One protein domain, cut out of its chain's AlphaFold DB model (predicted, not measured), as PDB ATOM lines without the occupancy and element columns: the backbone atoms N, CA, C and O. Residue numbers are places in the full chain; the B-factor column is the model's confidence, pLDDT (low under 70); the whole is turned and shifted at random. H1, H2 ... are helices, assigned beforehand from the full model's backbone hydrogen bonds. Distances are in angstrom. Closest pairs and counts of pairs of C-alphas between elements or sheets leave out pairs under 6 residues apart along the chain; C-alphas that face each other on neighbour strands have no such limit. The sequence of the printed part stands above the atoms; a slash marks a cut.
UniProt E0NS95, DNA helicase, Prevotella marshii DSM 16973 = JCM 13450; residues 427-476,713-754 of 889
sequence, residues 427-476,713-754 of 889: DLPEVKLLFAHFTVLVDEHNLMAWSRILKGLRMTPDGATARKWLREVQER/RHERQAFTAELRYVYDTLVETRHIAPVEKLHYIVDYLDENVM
ATOM      1  N   ASP A 427       6.528 103.013 200.237       84.00
ATOM      2  CA  ASP A 427       5.710 103.405 199.087       84.00
ATOM      3  C   ASP A 427       4.406 102.589 198.948       84.00
ATOM      4  O   ASP A 427       3.682 102.723 197.948       84.00
ATOM      5  N   LEU A 428       4.092 101.709 199.907       87.19
ATOM      6  CA  LEU A 428       2.814 100.996 199.927       87.19
ATOM      7  C   LEU A 428       1.652 101.969 200.198       87.19
ATOM      8  O   LEU A 428       1.773 102.814 201.090       87.19
ATOM      9  N   PRO A 429       0.507 101.848 199.495       88.25
ATOM     10  CA  PRO A 429      -0.642 102.731 199.705       88.25
ATOM     11  C   PRO A 429      -1.144 102.728 201.151       88.25
ATOM     12  O   PRO A 429      -1.529 103.772 201.671       88.25
ATOM     13  N   GLU A 430      -1.110 101.568 201.808       93.06
ATOM     14  CA  GLU A 430      -1.506 101.397 203.203       93.06
ATOM     15  C   GLU A 430      -0.583 102.186 204.135       93.06
ATOM     16  O   GLU A 430      -1.061 102.928 204.986       93.06
ATOM     17  N   VAL A 431       0.736 102.094 203.935       93.69
ATOM     18  CA  VAL A 431       1.734 102.805 204.748       93.69
ATOM     19  C   VAL A 431       1.668 104.315 204.503       93.69
ATOM     20  O   VAL A 431       1.640 105.092 205.456       93.69
ATOM     21  N   LYS A 432       1.539 104.745 203.241       91.38
ATOM     22  CA  LYS A 432       1.334 106.162 202.900       91.38
ATOM     23  C   LYS A 432       0.052 106.729 203.510       91.38
ATOM     24  O   LYS A 432       0.033 107.900 203.877       91.38
ATOM     25  N   LEU A 433      -1.014 105.932 203.630       94.88
ATOM     26  CA  LEU A 433      -2.241 106.352 204.312       94.88
ATOM     27  C   LEU A 433      -2.001 106.585 205.811       94.88
ATOM     28  O   LEU A 433      -2.481 107.587 206.343       94.88
ATOM     29  N   LEU A 434      -1.232 105.711 206.473       96.50
ATOM     30  CA  LEU A 434      -0.855 105.899 207.879       96.50
ATOM     31  C   LEU A 434      -0.082 107.209 208.064       96.50
ATOM     32  O   LEU A 434      -0.450 108.029 208.898       96.50
ATOM     33  N   PHE A 435       0.944 107.466 207.252       94.56
ATOM     34  CA  PHE A 435       1.712 108.711 207.370       94.56
ATOM     35  C   PHE A 435       0.928 109.951 206.947       94.56
ATOM     36  O   PHE A 435       1.145 111.025 207.507       94.56
ATOM     37  N   ALA A 436      -0.029 109.822 206.026       94.44
ATOM     38  CA  ALA A 436      -0.945 110.906 205.696       94.44
ATOM     39  C   ALA A 436      -1.788 111.324 206.911       94.44
ATOM     40  O   ALA A 436      -1.949 112.521 207.138       94.44
ATOM     41  N   HIS A 437      -2.258 110.369 207.726       97.00
ATOM     42  CA  HIS A 437      -2.961 110.664 208.979       97.00
ATOM     43  C   HIS A 437      -2.100 111.510 209.930       97.00
ATOM     44  O   HIS A 437      -2.547 112.554 210.396       97.00
ATOM     45  N   PHE A 438      -0.839 111.131 210.146       96.00
ATOM     46  CA  PHE A 438       0.074 111.915 210.987       96.00
ATOM     47  C   PHE A 438       0.455 113.264 210.374       96.00
ATOM     48  O   PHE A 438       0.590 114.255 211.085       96.00
ATOM     49  N   THR A 439       0.573 113.328 209.048       93.19
ATOM     50  CA  THR A 439       0.879 114.573 208.337       93.19
ATOM     51  C   THR A 439      -0.237 115.602 208.525       93.19
ATOM     52  O   THR A 439       0.071 116.761 208.777       93.19
ATOM     53  N   VAL A 440      -1.518 115.203 208.484       94.38
ATOM     54  CA  VAL A 440      -2.638 116.148 208.690       94.38
ATOM     55  C   VAL A 440      -2.837 116.579 210.142       94.38
ATOM     56  O   VAL A 440      -3.486 117.595 210.375       94.38
ATOM     57  N   LEU A 441      -2.292 115.837 211.114       93.38
ATOM     58  CA  LEU A 441      -2.263 116.271 212.517       93.38
ATOM     59  C   LEU A 441      -1.282 117.430 212.732       93.38
ATOM     60  O   LEU A 441      -1.518 118.271 213.594       93.38
ATOM     61  N   VAL A 442      -0.198 117.470 211.950       89.12
ATOM     62  CA  VAL A 442       0.797 118.554 211.977       89.12
ATOM     63  C   VAL A 442       0.382 119.709 211.068       89.12
ATOM     64  O   VAL A 442       0.500 120.873 211.437       89.12
ATOM     65  N   ASP A 443      -0.099 119.388 209.868       85.81
ATOM     66  CA  ASP A 443      -0.510 120.360 208.862       85.81
ATOM     67  C   ASP A 443      -1.876 119.995 208.273       85.81
ATOM     68  O   ASP A 443      -1.998 119.265 207.283       85.81
ATOM     69  N   GLU A 444      -2.929 120.569 208.856       88.94
ATOM     70  CA  GLU A 444      -4.307 120.379 208.395       88.94
ATOM     71  C   GLU A 444      -4.573 120.946 206.986       88.94
ATOM     72  O   GLU A 444      -5.628 120.675 206.411       88.94
ATOM     73  N   HIS A 445      -3.641 121.708 206.400       85.31
ATOM     74  CA  HIS A 445      -3.772 122.277 205.055       85.31
ATOM     75  C   HIS A 445      -3.116 121.398 203.978       85.31
ATOM     76  O   HIS A 445      -3.244 121.697 202.786       85.31
ATOM     77  N   ASN A 446      -2.465 120.293 204.364       86.50
ATOM     78  CA  ASN A 446      -1.744 119.424 203.444       86.50
ATOM     79  C   ASN A 446      -2.689 118.686 202.476       86.50
ATOM     80  O   ASN A 446      -3.298 117.660 202.798       86.50
ATOM     81  N   LEU A 447      -2.796 119.204 201.247       87.06
ATOM     82  CA  LEU A 447      -3.725 118.706 200.228       87.06
ATOM     83  C   LEU A 447      -3.422 117.253 199.833       87.06
ATOM     84  O   LEU A 447      -4.346 116.465 199.627       87.06
ATOM     85  N   MET A 448      -2.143 116.874 199.753       86.69
ATOM     86  CA  MET A 448      -1.731 115.519 199.369       86.69
ATOM     87  C   MET A 448      -2.069 114.490 200.440       86.69
ATOM     88  O   MET A 448      -2.616 113.432 200.124       86.69
ATOM     89  N   ALA A 449      -1.805 114.802 201.707       91.00
ATOM     90  CA  ALA A 449      -2.160 113.928 202.815       91.00
ATOM     91  C   ALA A 449      -3.684 113.733 202.895       91.00
ATOM     92  O   ALA A 449      -4.160 112.597 202.919       91.00
ATOM     93  N   TRP A 450      -4.470 114.810 202.784       94.31
ATOM     94  CA  TRP A 450      -5.929 114.693 202.722       94.31
ATOM     95  C   TRP A 450      -6.424 113.913 201.504       94.31
ATOM     96  O   TRP A 450      -7.337 113.096 201.627       94.31
ATOM     97  N   SER A 451      -5.813 114.108 200.334       92.50
ATOM     98  CA  SER A 451      -6.166 113.357 199.128       92.50
ATOM     99  C   SER A 451      -5.935 111.858 199.320       92.50
ATOM    100  O   SER A 451      -6.762 111.050 198.891       92.50
ATOM    101  N   ARG A 452      -4.828 111.479 199.973       92.69
ATOM    102  CA  ARG A 452      -4.522 110.084 200.317       92.69
ATOM    103  C   ARG A 452      -5.531 109.522 201.317       92.69
ATOM    104  O   ARG A 452      -6.007 108.411 201.102       92.69
ATOM    105  N   ILE A 453      -5.921 110.294 202.334       96.56
ATOM    106  CA  ILE A 453      -6.942 109.898 203.318       96.56
ATOM    107  C   ILE A 453      -8.295 109.643 202.646       96.56
ATOM    108  O   ILE A 453      -8.878 108.573 202.818       96.56
ATOM    109  N   LEU A 454      -8.781 110.576 201.824       95.81
ATOM    110  CA  LEU A 454     -10.069 110.431 201.136       95.81
ATOM    111  C   LEU A 454     -10.090 109.229 200.180       95.81
ATOM    112  O   LEU A 454     -11.066 108.472 200.174       95.81
ATOM    113  N   LYS A 455      -9.009 109.023 199.415       92.81
ATOM    114  CA  LYS A 455      -8.849 107.862 198.525       92.81
ATOM    115  C   LYS A 455      -8.779 106.559 199.327       92.81
ATOM    116  O   LYS A 455      -9.548 105.635 199.069       92.81
ATOM    117  N   GLY A 456      -7.899 106.491 200.328       92.69
ATOM    118  CA  GLY A 456      -7.655 105.295 201.142       92.69
ATOM    119  C   GLY A 456      -8.886 104.837 201.928       92.69
ATOM    120  O   GLY A 456      -9.199 103.649 201.976       92.69
ATOM    121  N   LEU A 457      -9.668 105.785 202.448       94.81
ATOM    122  CA  LEU A 457     -10.930 105.503 203.137       94.81
ATOM    123  C   LEU A 457     -12.110 105.256 202.185       94.81
ATOM    124  O   LEU A 457     -13.226 105.017 202.649       94.81
ATOM    125  N   ARG A 458     -11.892 105.268 200.860       93.06
ATOM    126  CA  ARG A 458     -12.931 105.071 199.830       93.06
ATOM    127  C   ARG A 458     -14.067 106.096 199.940       93.06
ATOM    128  O   ARG A 458     -15.257 105.764 199.825       93.06
ATOM    129  N   MET A 459     -13.705 107.349 200.211       94.62
ATOM    130  CA  MET A 459     -14.616 108.494 200.104       94.62
ATOM    131  C   MET A 459     -14.742 108.959 198.656       94.62
ATOM    132  O   MET A 459     -15.829 109.343 198.232       94.62
ATOM    133  N   THR A 460     -13.658 108.854 197.892       92.06
ATOM    134  CA  THR A 460     -13.600 109.155 196.460       92.06
ATOM    135  C   THR A 460     -13.131 107.927 195.671       92.06
ATOM    136  O   THR A 460     -12.509 107.035 196.254       92.06
ATOM    137  N   PRO A 461     -13.440 107.839 194.362       86.00
ATOM    138  CA  PRO A 461     -12.992 106.726 193.521       86.00
ATOM    139  C   PRO A 461     -11.474 106.727 193.298       86.00
ATOM    140  O   PRO A 461     -10.847 105.670 193.286       86.00
ATOM    141  N   ASP A 462     -10.884 107.912 193.162       83.38
ATOM    142  CA  ASP A 462      -9.476 108.113 192.829       83.38
ATOM    143  C   ASP A 462      -8.915 109.377 193.505       83.38
ATOM    144  O   ASP A 462      -9.621 110.118 194.209       83.38
ATOM    145  N   GLY A 463      -7.606 109.585 193.328       83.75
ATOM    146  CA  GLY A 463      -6.895 110.740 193.870       83.75
ATOM    147  C   GLY A 463      -7.262 112.045 193.164       83.75
ATOM    148  O   GLY A 463      -7.364 113.074 193.822       83.75
ATOM    149  N   ALA A 464      -7.522 112.024 191.857       81.00
ATOM    150  CA  ALA A 464      -7.879 113.225 191.100       81.00
ATOM    151  C   ALA A 464      -9.191 113.850 191.599       81.00
ATOM    152  O   ALA A 464      -9.248 115.047 191.900       81.00
ATOM    153  N   THR A 465     -10.211 113.018 191.800       87.75
ATOM    154  CA  THR A 465     -11.505 113.404 192.367       87.75
ATOM    155  C   THR A 465     -11.347 113.945 193.787       87.75
ATOM    156  O   THR A 465     -11.941 114.972 194.118       87.75
ATOM    157  N   ALA A 466     -10.504 113.310 194.614       91.31
ATOM    158  CA  ALA A 466     -10.185 113.810 195.953       91.31
ATOM    159  C   ALA A 466      -9.551 115.201 195.905       91.31
ATOM    160  O   ALA A 466     -10.033 116.114 196.570       91.31
ATOM    161  N   ARG A 467      -8.511 115.397 195.084       88.44
ATOM    162  CA  ARG A 467      -7.833 116.694 194.938       88.44
ATOM    163  C   ARG A 467      -8.779 117.774 194.425       88.44
ATOM    164  O   ARG A 467      -8.742 118.896 194.923       88.44
ATOM    165  N   LYS A 468      -9.643 117.453 193.457       87.19
ATOM    166  CA  LYS A 468     -10.651 118.391 192.944       87.19
ATOM    167  C   LYS A 468     -11.609 118.836 194.047       87.19
ATOM    168  O   LYS A 468     -11.791 120.036 194.226       87.19
ATOM    169  N   TRP A 469     -12.162 117.893 194.806       92.00
ATOM    170  CA  TRP A 469     -13.058 118.212 195.916       92.00
ATOM    171  C   TRP A 469     -12.348 119.017 197.013       92.00
ATOM    172  O   TRP A 469     -12.882 120.014 197.487       92.00
ATOM    173  N   LEU A 470     -11.108 118.660 197.359       92.38
ATOM    174  CA  LEU A 470     -10.304 119.401 198.336       92.38
ATOM    175  C   LEU A 470     -10.028 120.846 197.912       92.38
ATOM    176  O   LEU A 470     -10.023 121.732 198.762       92.38
ATOM    177  N   ARG A 471      -9.848 121.114 196.614       87.81
ATOM    178  CA  ARG A 471      -9.762 122.495 196.115       87.81
ATOM    179  C   ARG A 471     -11.062 123.255 196.327       87.81
ATOM    180  O   ARG A 471     -11.021 124.373 196.822       87.81
ATOM    181  N   GLU A 472     -12.203 122.649 196.004       92.12
ATOM    182  CA  GLU A 472     -13.514 123.274 196.220       92.12
ATOM    183  C   GLU A 472     -13.779 123.561 197.710       92.12
ATOM    184  O   GLU A 472     -14.427 124.558 198.037       92.12
ATOM    185  N   VAL A 473     -13.256 122.715 198.603       93.25
ATOM    186  CA  VAL A 473     -13.251 122.914 200.061       93.25
ATOM    187  C   VAL A 473     -12.367 124.116 200.435       93.25
ATOM    188  O   VAL A 473     -12.848 125.052 201.073       93.25
ATOM    189  N   GLN A 474     -11.111 124.153 199.978       89.81
ATOM    190  CA  GLN A 474     -10.172 125.244 200.275       89.81
ATOM    191  C   GLN A 474     -10.623 126.607 199.727       89.81
ATOM    192  O   GLN A 474     -10.512 127.612 200.422       89.81
ATOM    193  N   GLU A 475     -11.180 126.659 198.512       89.44
ATOM    194  CA  GLU A 475     -11.714 127.889 197.895       89.44
ATOM    195  C   GLU A 475     -12.842 128.528 198.717       89.44
ATOM    196  O   GLU A 475     -13.125 129.716 198.572       89.44
ATOM    197  N   ARG A 476     -13.468 127.750 199.605       93.50
ATOM    198  CA  ARG A 476     -14.547 128.180 200.502       93.50
ATOM    199  C   ARG A 476     -14.071 128.412 201.930       93.50
ATOM    200  O   ARG A 476     -14.902 128.496 202.833       93.50
ATOM    201  N   ARG A 713       2.233 113.860 227.996       79.12
ATOM    202  CA  ARG A 713       3.621 113.606 228.453       79.12
ATOM    203  C   ARG A 713       3.848 112.181 228.956       79.12
ATOM    204  O   ARG A 713       2.935 111.537 229.464       79.12
ATOM    205  N   HIS A 714       5.123 111.787 228.938       66.81
ATOM    206  CA  HIS A 714       5.668 110.546 229.506       66.81
ATOM    207  C   HIS A 714       5.241 109.264 228.782       66.81
ATOM    208  O   HIS A 714       5.321 108.168 229.341       66.81
ATOM    209  N   GLU A 715       4.863 109.387 227.514       64.69
ATOM    210  CA  GLU A 715       4.744 108.256 226.606       64.69
ATOM    211  C   GLU A 715       6.058 108.120 225.835       64.69
ATOM    212  O   GLU A 715       6.230 108.680 224.751       64.69
ATOM    213  N   ARG A 716       7.014 107.365 226.398       63.66
ATOM    214  CA  ARG A 716       8.164 106.911 225.603       63.66
ATOM    215  C   ARG A 716       7.605 106.237 224.350       63.66
ATOM    216  O   ARG A 716       6.763 105.353 224.484       63.66
ATOM    217  N   GLN A 717       8.068 106.664 223.173       75.50
ATOM    218  CA  GLN A 717       7.628 106.128 221.878       75.50
ATOM    219  C   GLN A 717       6.152 106.436 221.521       75.50
ATOM    220  O   GLN A 717       5.469 105.627 220.892       75.50
ATOM    221  N   ALA A 718       5.645 107.618 221.898       87.31
ATOM    222  CA  ALA A 718       4.278 108.057 221.590       87.31
ATOM    223  C   ALA A 718       3.878 107.874 220.108       87.31
ATOM    224  O   ALA A 718       2.789 107.374 219.821       87.31
ATOM    225  N   PHE A 719       4.758 108.220 219.161       91.44
ATOM    226  CA  PHE A 719       4.494 108.100 217.726       91.44
ATOM    227  C   PHE A 719       4.261 106.664 217.276       91.44
ATOM    228  O   PHE A 719       3.280 106.388 216.594       91.44
ATOM    229  N   THR A 720       5.146 105.736 217.620       91.00
ATOM    230  CA  THR A 720       5.035 104.343 217.169       91.00
ATOM    231  C   THR A 720       3.899 103.613 217.874       91.00
ATOM    232  O   THR A 720       3.228 102.792 217.248       91.00
ATOM    233  N   ALA A 721       3.616 103.957 219.135       91.38
ATOM    234  CA  ALA A 721       2.426 103.497 219.838       91.38
ATOM    235  C   ALA A 721       1.142 103.953 219.124       91.38
ATOM    236  O   ALA A 721       0.251 103.135 218.881       91.38
ATOM    237  N   GLU A 722       1.060 105.228 218.734       94.69
ATOM    238  CA  GLU A 722      -0.082 105.744 217.974       94.69
ATOM    239  C   GLU A 722      -0.139 105.162 216.556       94.69
ATOM    240  O   GLU A 722      -1.210 104.808 216.077       94.69
ATOM    241  N   LEU A 723       1.002 104.969 215.890       95.38
ATOM    242  CA  LEU A 723       1.079 104.340 214.569       95.38
ATOM    243  C   LEU A 723       0.504 102.919 214.587       95.38
ATOM    244  O   LEU A 723      -0.249 102.563 213.679       95.38
ATOM    245  N   ARG A 724       0.821 102.123 215.619       95.44
ATOM    246  CA  ARG A 724       0.234 100.786 215.813       95.44
ATOM    247  C   ARG A 724      -1.278 100.882 216.021       95.44
ATOM    248  O   ARG A 724      -2.011 100.191 215.324       95.44
ATOM    249  N   TYR A 725      -1.747 101.788 216.884       95.88
ATOM    250  CA  TYR A 725      -3.182 102.003 217.114       95.88
ATOM    251  C   TYR A 725      -3.940 102.371 215.827       95.88
ATOM    252  O   TYR A 725      -4.972 101.770 215.514       95.88
ATOM    253  N   VAL A 726      -3.420 103.330 215.059       97.06
ATOM    254  CA  VAL A 726      -4.023 103.778 213.797       97.06
ATOM    255  C   VAL A 726      -4.052 102.633 212.783       97.06
ATOM    256  O   VAL A 726      -5.073 102.411 212.131       97.06
ATOM    257  N   TYR A 727      -2.957 101.880 212.667       97.44
ATOM    258  CA  TYR A 727      -2.884 100.717 211.789       97.44
ATOM    259  C   TYR A 727      -3.903  99.640 212.168       97.44
ATOM    260  O   TYR A 727      -4.699  99.239 211.316       97.44
ATOM    261  N   ASP A 728      -3.922  99.219 213.432       96.81
ATOM    262  CA  ASP A 728      -4.828  98.180 213.923       96.81
ATOM    263  C   ASP A 728      -6.288  98.596 213.702       96.81
ATOM    264  O   ASP A 728      -7.073  97.838 213.129       96.81
ATOM    265  N   THR A 729      -6.626  99.852 214.012       96.88
ATOM    266  CA  THR A 729      -7.969 100.407 213.786       96.88
ATOM    267  C   THR A 729      -8.369 100.346 212.310       96.88
ATOM    268  O   THR A 729      -9.472  99.904 211.974       96.88
ATOM    269  N   LEU A 730      -7.488 100.756 211.390       96.31
ATOM    270  CA  LEU A 730      -7.775 100.748 209.950       96.31
ATOM    271  C   LEU A 730      -7.851  99.330 209.359       96.31
ATOM    272  O   LEU A 730      -8.586  99.110 208.391       96.31
ATOM    273  N   VAL A 731      -7.122  98.365 209.923       96.50
ATOM    274  CA  VAL A 731      -7.215  96.946 209.547       96.50
ATOM    275  C   VAL A 731      -8.528  96.339 210.050       96.50
ATOM    276  O   VAL A 731      -9.248  95.704 209.274       96.50
ATOM    277  N   GLU A 732      -8.889  96.562 211.316       96.19
ATOM    278  CA  GLU A 732     -10.115  96.042 211.941       96.19
ATOM    279  C   GLU A 732     -11.383  96.552 211.247       96.19
ATOM    280  O   GLU A 732     -12.305  95.787 210.944       96.19
ATOM    281  N   THR A 733     -11.395  97.841 210.906       94.00
ATOM    282  CA  THR A 733     -12.461  98.494 210.127       94.00
ATOM    283  C   THR A 733     -12.418  98.153 208.632       94.00
ATOM    284  O   THR A 733     -13.306  98.546 207.871       94.00
ATOM    285  N   ARG A 734     -11.434  97.348 208.202       93.88
ATOM    286  CA  ARG A 734     -11.215  96.876 206.826       93.88
ATOM    287  C   ARG A 734     -10.999  97.995 205.817       93.88
ATOM    288  O   ARG A 734     -11.334  97.817 204.641       93.88
ATOM    289  N   HIS A 735     -10.459  99.133 206.244       92.44
ATOM    290  CA  HIS A 735     -10.083 100.225 205.351       92.44
ATOM    291  C   HIS A 735      -8.792  99.915 204.598       92.44
ATOM    292  O   HIS A 735      -8.759 100.157 203.390       92.44
ATOM    293  N   ILE A 736      -7.817  99.283 205.260       93.69
ATOM    294  CA  ILE A 736      -6.564  98.803 204.660       93.69
ATOM    295  C   ILE A 736      -6.417  97.283 204.775       93.69
ATOM    296  O   ILE A 736      -7.043  96.644 205.622       93.69
ATOM    297  N   ALA A 737      -5.591  96.700 203.905       92.12
ATOM    298  CA  ALA A 737      -5.156  95.317 204.046       92.12
ATOM    299  C   ALA A 737      -4.030  95.215 205.098       92.12
ATOM    300  O   ALA A 737      -3.253  96.162 205.238       92.12
ATOM    301  N   PRO A 738      -3.902  94.084 205.818       94.19
ATOM    302  CA  PRO A 738      -2.761  93.860 206.696       94.19
ATOM    303  C   PRO A 738      -1.438  93.929 205.923       94.19
ATOM    304  O   PRO A 738      -1.276  93.274 204.891       94.19
ATOM    305  N   VAL A 739      -0.482  94.684 206.454       91.69
ATOM    306  CA  VAL A 739       0.872  94.813 205.915       91.69
ATOM    307  C   VAL A 739       1.802  93.937 206.754       91.69
ATOM    308  O   VAL A 739       2.223  94.317 207.842       91.69
ATOM    309  N   GLU A 740       2.138  92.753 206.235       84.44
ATOM    310  CA  GLU A 740       2.962  91.733 206.914       84.44
ATOM    311  C   GLU A 740       4.262  92.307 207.512       84.44
ATOM    312  O   GLU A 740       4.642  92.014 208.646       84.44
ATOM    313  N   LYS A 741       4.917  93.189 206.755       87.44
ATOM    314  CA  LYS A 741       6.229  93.761 207.066       87.44
ATOM    315  C   LYS A 741       6.181  95.097 207.818       87.44
ATOM    316  O   LYS A 741       7.221  95.728 207.974       87.44
ATOM    317  N   LEU A 742       5.016  95.558 208.283       90.06
ATOM    318  CA  LEU A 742       4.912  96.874 208.932       90.06
ATOM    319  C   LEU A 742       5.779  96.982 210.192       90.06
ATOM    320  O   LEU A 742       6.321  98.048 210.470       90.06
ATOM    321  N   HIS A 743       5.945  95.881 210.925       88.94
ATOM    322  CA  HIS A 743       6.739  95.850 212.151       88.94
ATOM    323  C   HIS A 743       8.180  96.347 211.940       88.94
ATOM    324  O   HIS A 743       8.653  97.107 212.773       88.94
ATOM    325  N   TYR A 744       8.825  96.077 210.792       89.06
ATOM    326  CA  TYR A 744      10.162  96.622 210.513       89.06
ATOM    327  C   TYR A 744      10.192  98.151 210.476       89.06
ATOM    328  O   TYR A 744      11.189  98.739 210.884       89.06
ATOM    329  N   ILE A 745       9.127  98.798 209.980       90.88
ATOM    330  CA  ILE A 745       9.014 100.263 210.003       90.88
ATOM    331  C   ILE A 745       8.899 100.719 211.446       90.88
ATOM    332  O   ILE A 745       9.659 101.584 211.861       90.88
ATOM    333  N   VAL A 746       7.966 100.141 212.202       90.81
ATOM    334  CA  VAL A 746       7.711 100.586 213.572       90.81
ATOM    335  C   VAL A 746       8.960 100.423 214.437       90.81
ATOM    336  O   VAL A 746       9.404 101.391 215.045       90.81
ATOM    337  N   ASP A 747       9.582  99.248 214.391       88.31
ATOM    338  CA  ASP A 747      10.778  98.929 215.168       88.31
ATOM    339  C   ASP A 747      11.974  99.801 214.729       88.31
ATOM    340  O   ASP A 747      12.756 100.266 215.554       88.31
ATOM    341  N   TYR A 748      12.095 100.105 213.431       87.75
ATOM    342  CA  TYR A 748      13.127 101.021 212.939       87.75
ATOM    343  C   TYR A 748      12.945 102.450 213.450       87.75
ATOM    344  O   TYR A 748      13.924 103.074 213.867       87.75
ATOM    345  N   LEU A 749      11.713 102.969 213.402       88.06
ATOM    346  CA  LEU A 749      11.388 104.304 213.899       88.06
ATOM    347  C   LEU A 749      11.663 104.398 215.402       88.06
ATOM    348  O   LEU A 749      12.284 105.363 215.841       88.06
ATOM    349  N   ASP A 750      11.276 103.368 216.152       84.50
ATOM    350  CA  ASP A 750      11.509 103.262 217.591       84.50
ATOM    351  C   ASP A 750      12.990 103.290 217.967       84.50
ATOM    352  O   ASP A 750      13.372 103.963 218.921       84.50
ATOM    353  N   GLU A 751      13.824 102.544 217.245       81.06
ATOM    354  CA  GLU A 751      15.227 102.357 217.617       81.06
ATOM    355  C   GLU A 751      16.172 103.426 217.058       81.06
ATOM    356  O   GLU A 751      17.232 103.656 217.640       81.06
ATOM    357  N   ASN A 752      15.842 104.034 215.909       76.44
ATOM    358  CA  ASN A 752      16.800 104.832 215.128       76.44
ATOM    359  C   ASN A 752      16.327 106.259 214.820       76.44
ATOM    360  O   ASN A 752      17.102 107.035 214.262       76.44
ATOM    361  N   VAL A 753      15.064 106.598 215.094       79.31
ATOM    362  CA  VAL A 753      14.492 107.899 214.709       79.31
ATOM    363  C   VAL A 753      13.993 108.674 215.917       79.31
ATOM    364  O   VAL A 753      14.337 109.844 216.048       79.31
ATOM    365  N   MET A 754      13.219 108.040 216.798       81.19
ATOM    366  CA  MET A 754      12.648 108.725 217.960       81.19
ATOM    367  C   MET A 754      13.741 109.118 218.960       81.19
ATOM    368  O   MET A 754      14.558 108.287 219.367       81.19
TER     369      MET A 754
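Overview. This is residues 427 to 476 and 713 to 754 of the 889 residues of the protein "DNA helicase" of Prevotella marshii DSM 16973 = JCM 13450 (UniProt E0NS95). H1 sits in the middle, H2 then H3 toward one end, and hairpin H4 and H5 at the other. The printed part has 92 residues with five named helices, all helix. It is only just compact, close to loose: radius of gyration of the C-alphas 14.4 A, spans 41, 28 and 21 A.

Along the chain. H1, residues 429 to 442, begins at C-alpha (-0.642, 102.731, 199.705). H2 is residues 447 to 456, H3 463 to 474, H4 718 to 732, 21.1 A long, and H5 742 to 752, ending at C-alpha (16.800, 104.832, 215.128).

Arrangement. Hairpin H1 and H2 touch, closest at C-alphas 436 and 449, 4.3 A. H2 touches H3, closest at C-alphas 451 and 466, 5.1 A. H1, with residue 434 alone, only just touches H4: 3 C-alpha pairs within 8 A. H4, with residues 720 to 724 alone, touches H5 at a shallow tilt of 5 degrees. Each helix has every O i to N i+4 pair within hydrogen-bond range.

Size, cuts and confidence. Residues 477 to 712 are cut out; C-alphas 476 and 713 are 36.4 A apart. Residues 714 to 716 have pLDDT under 70.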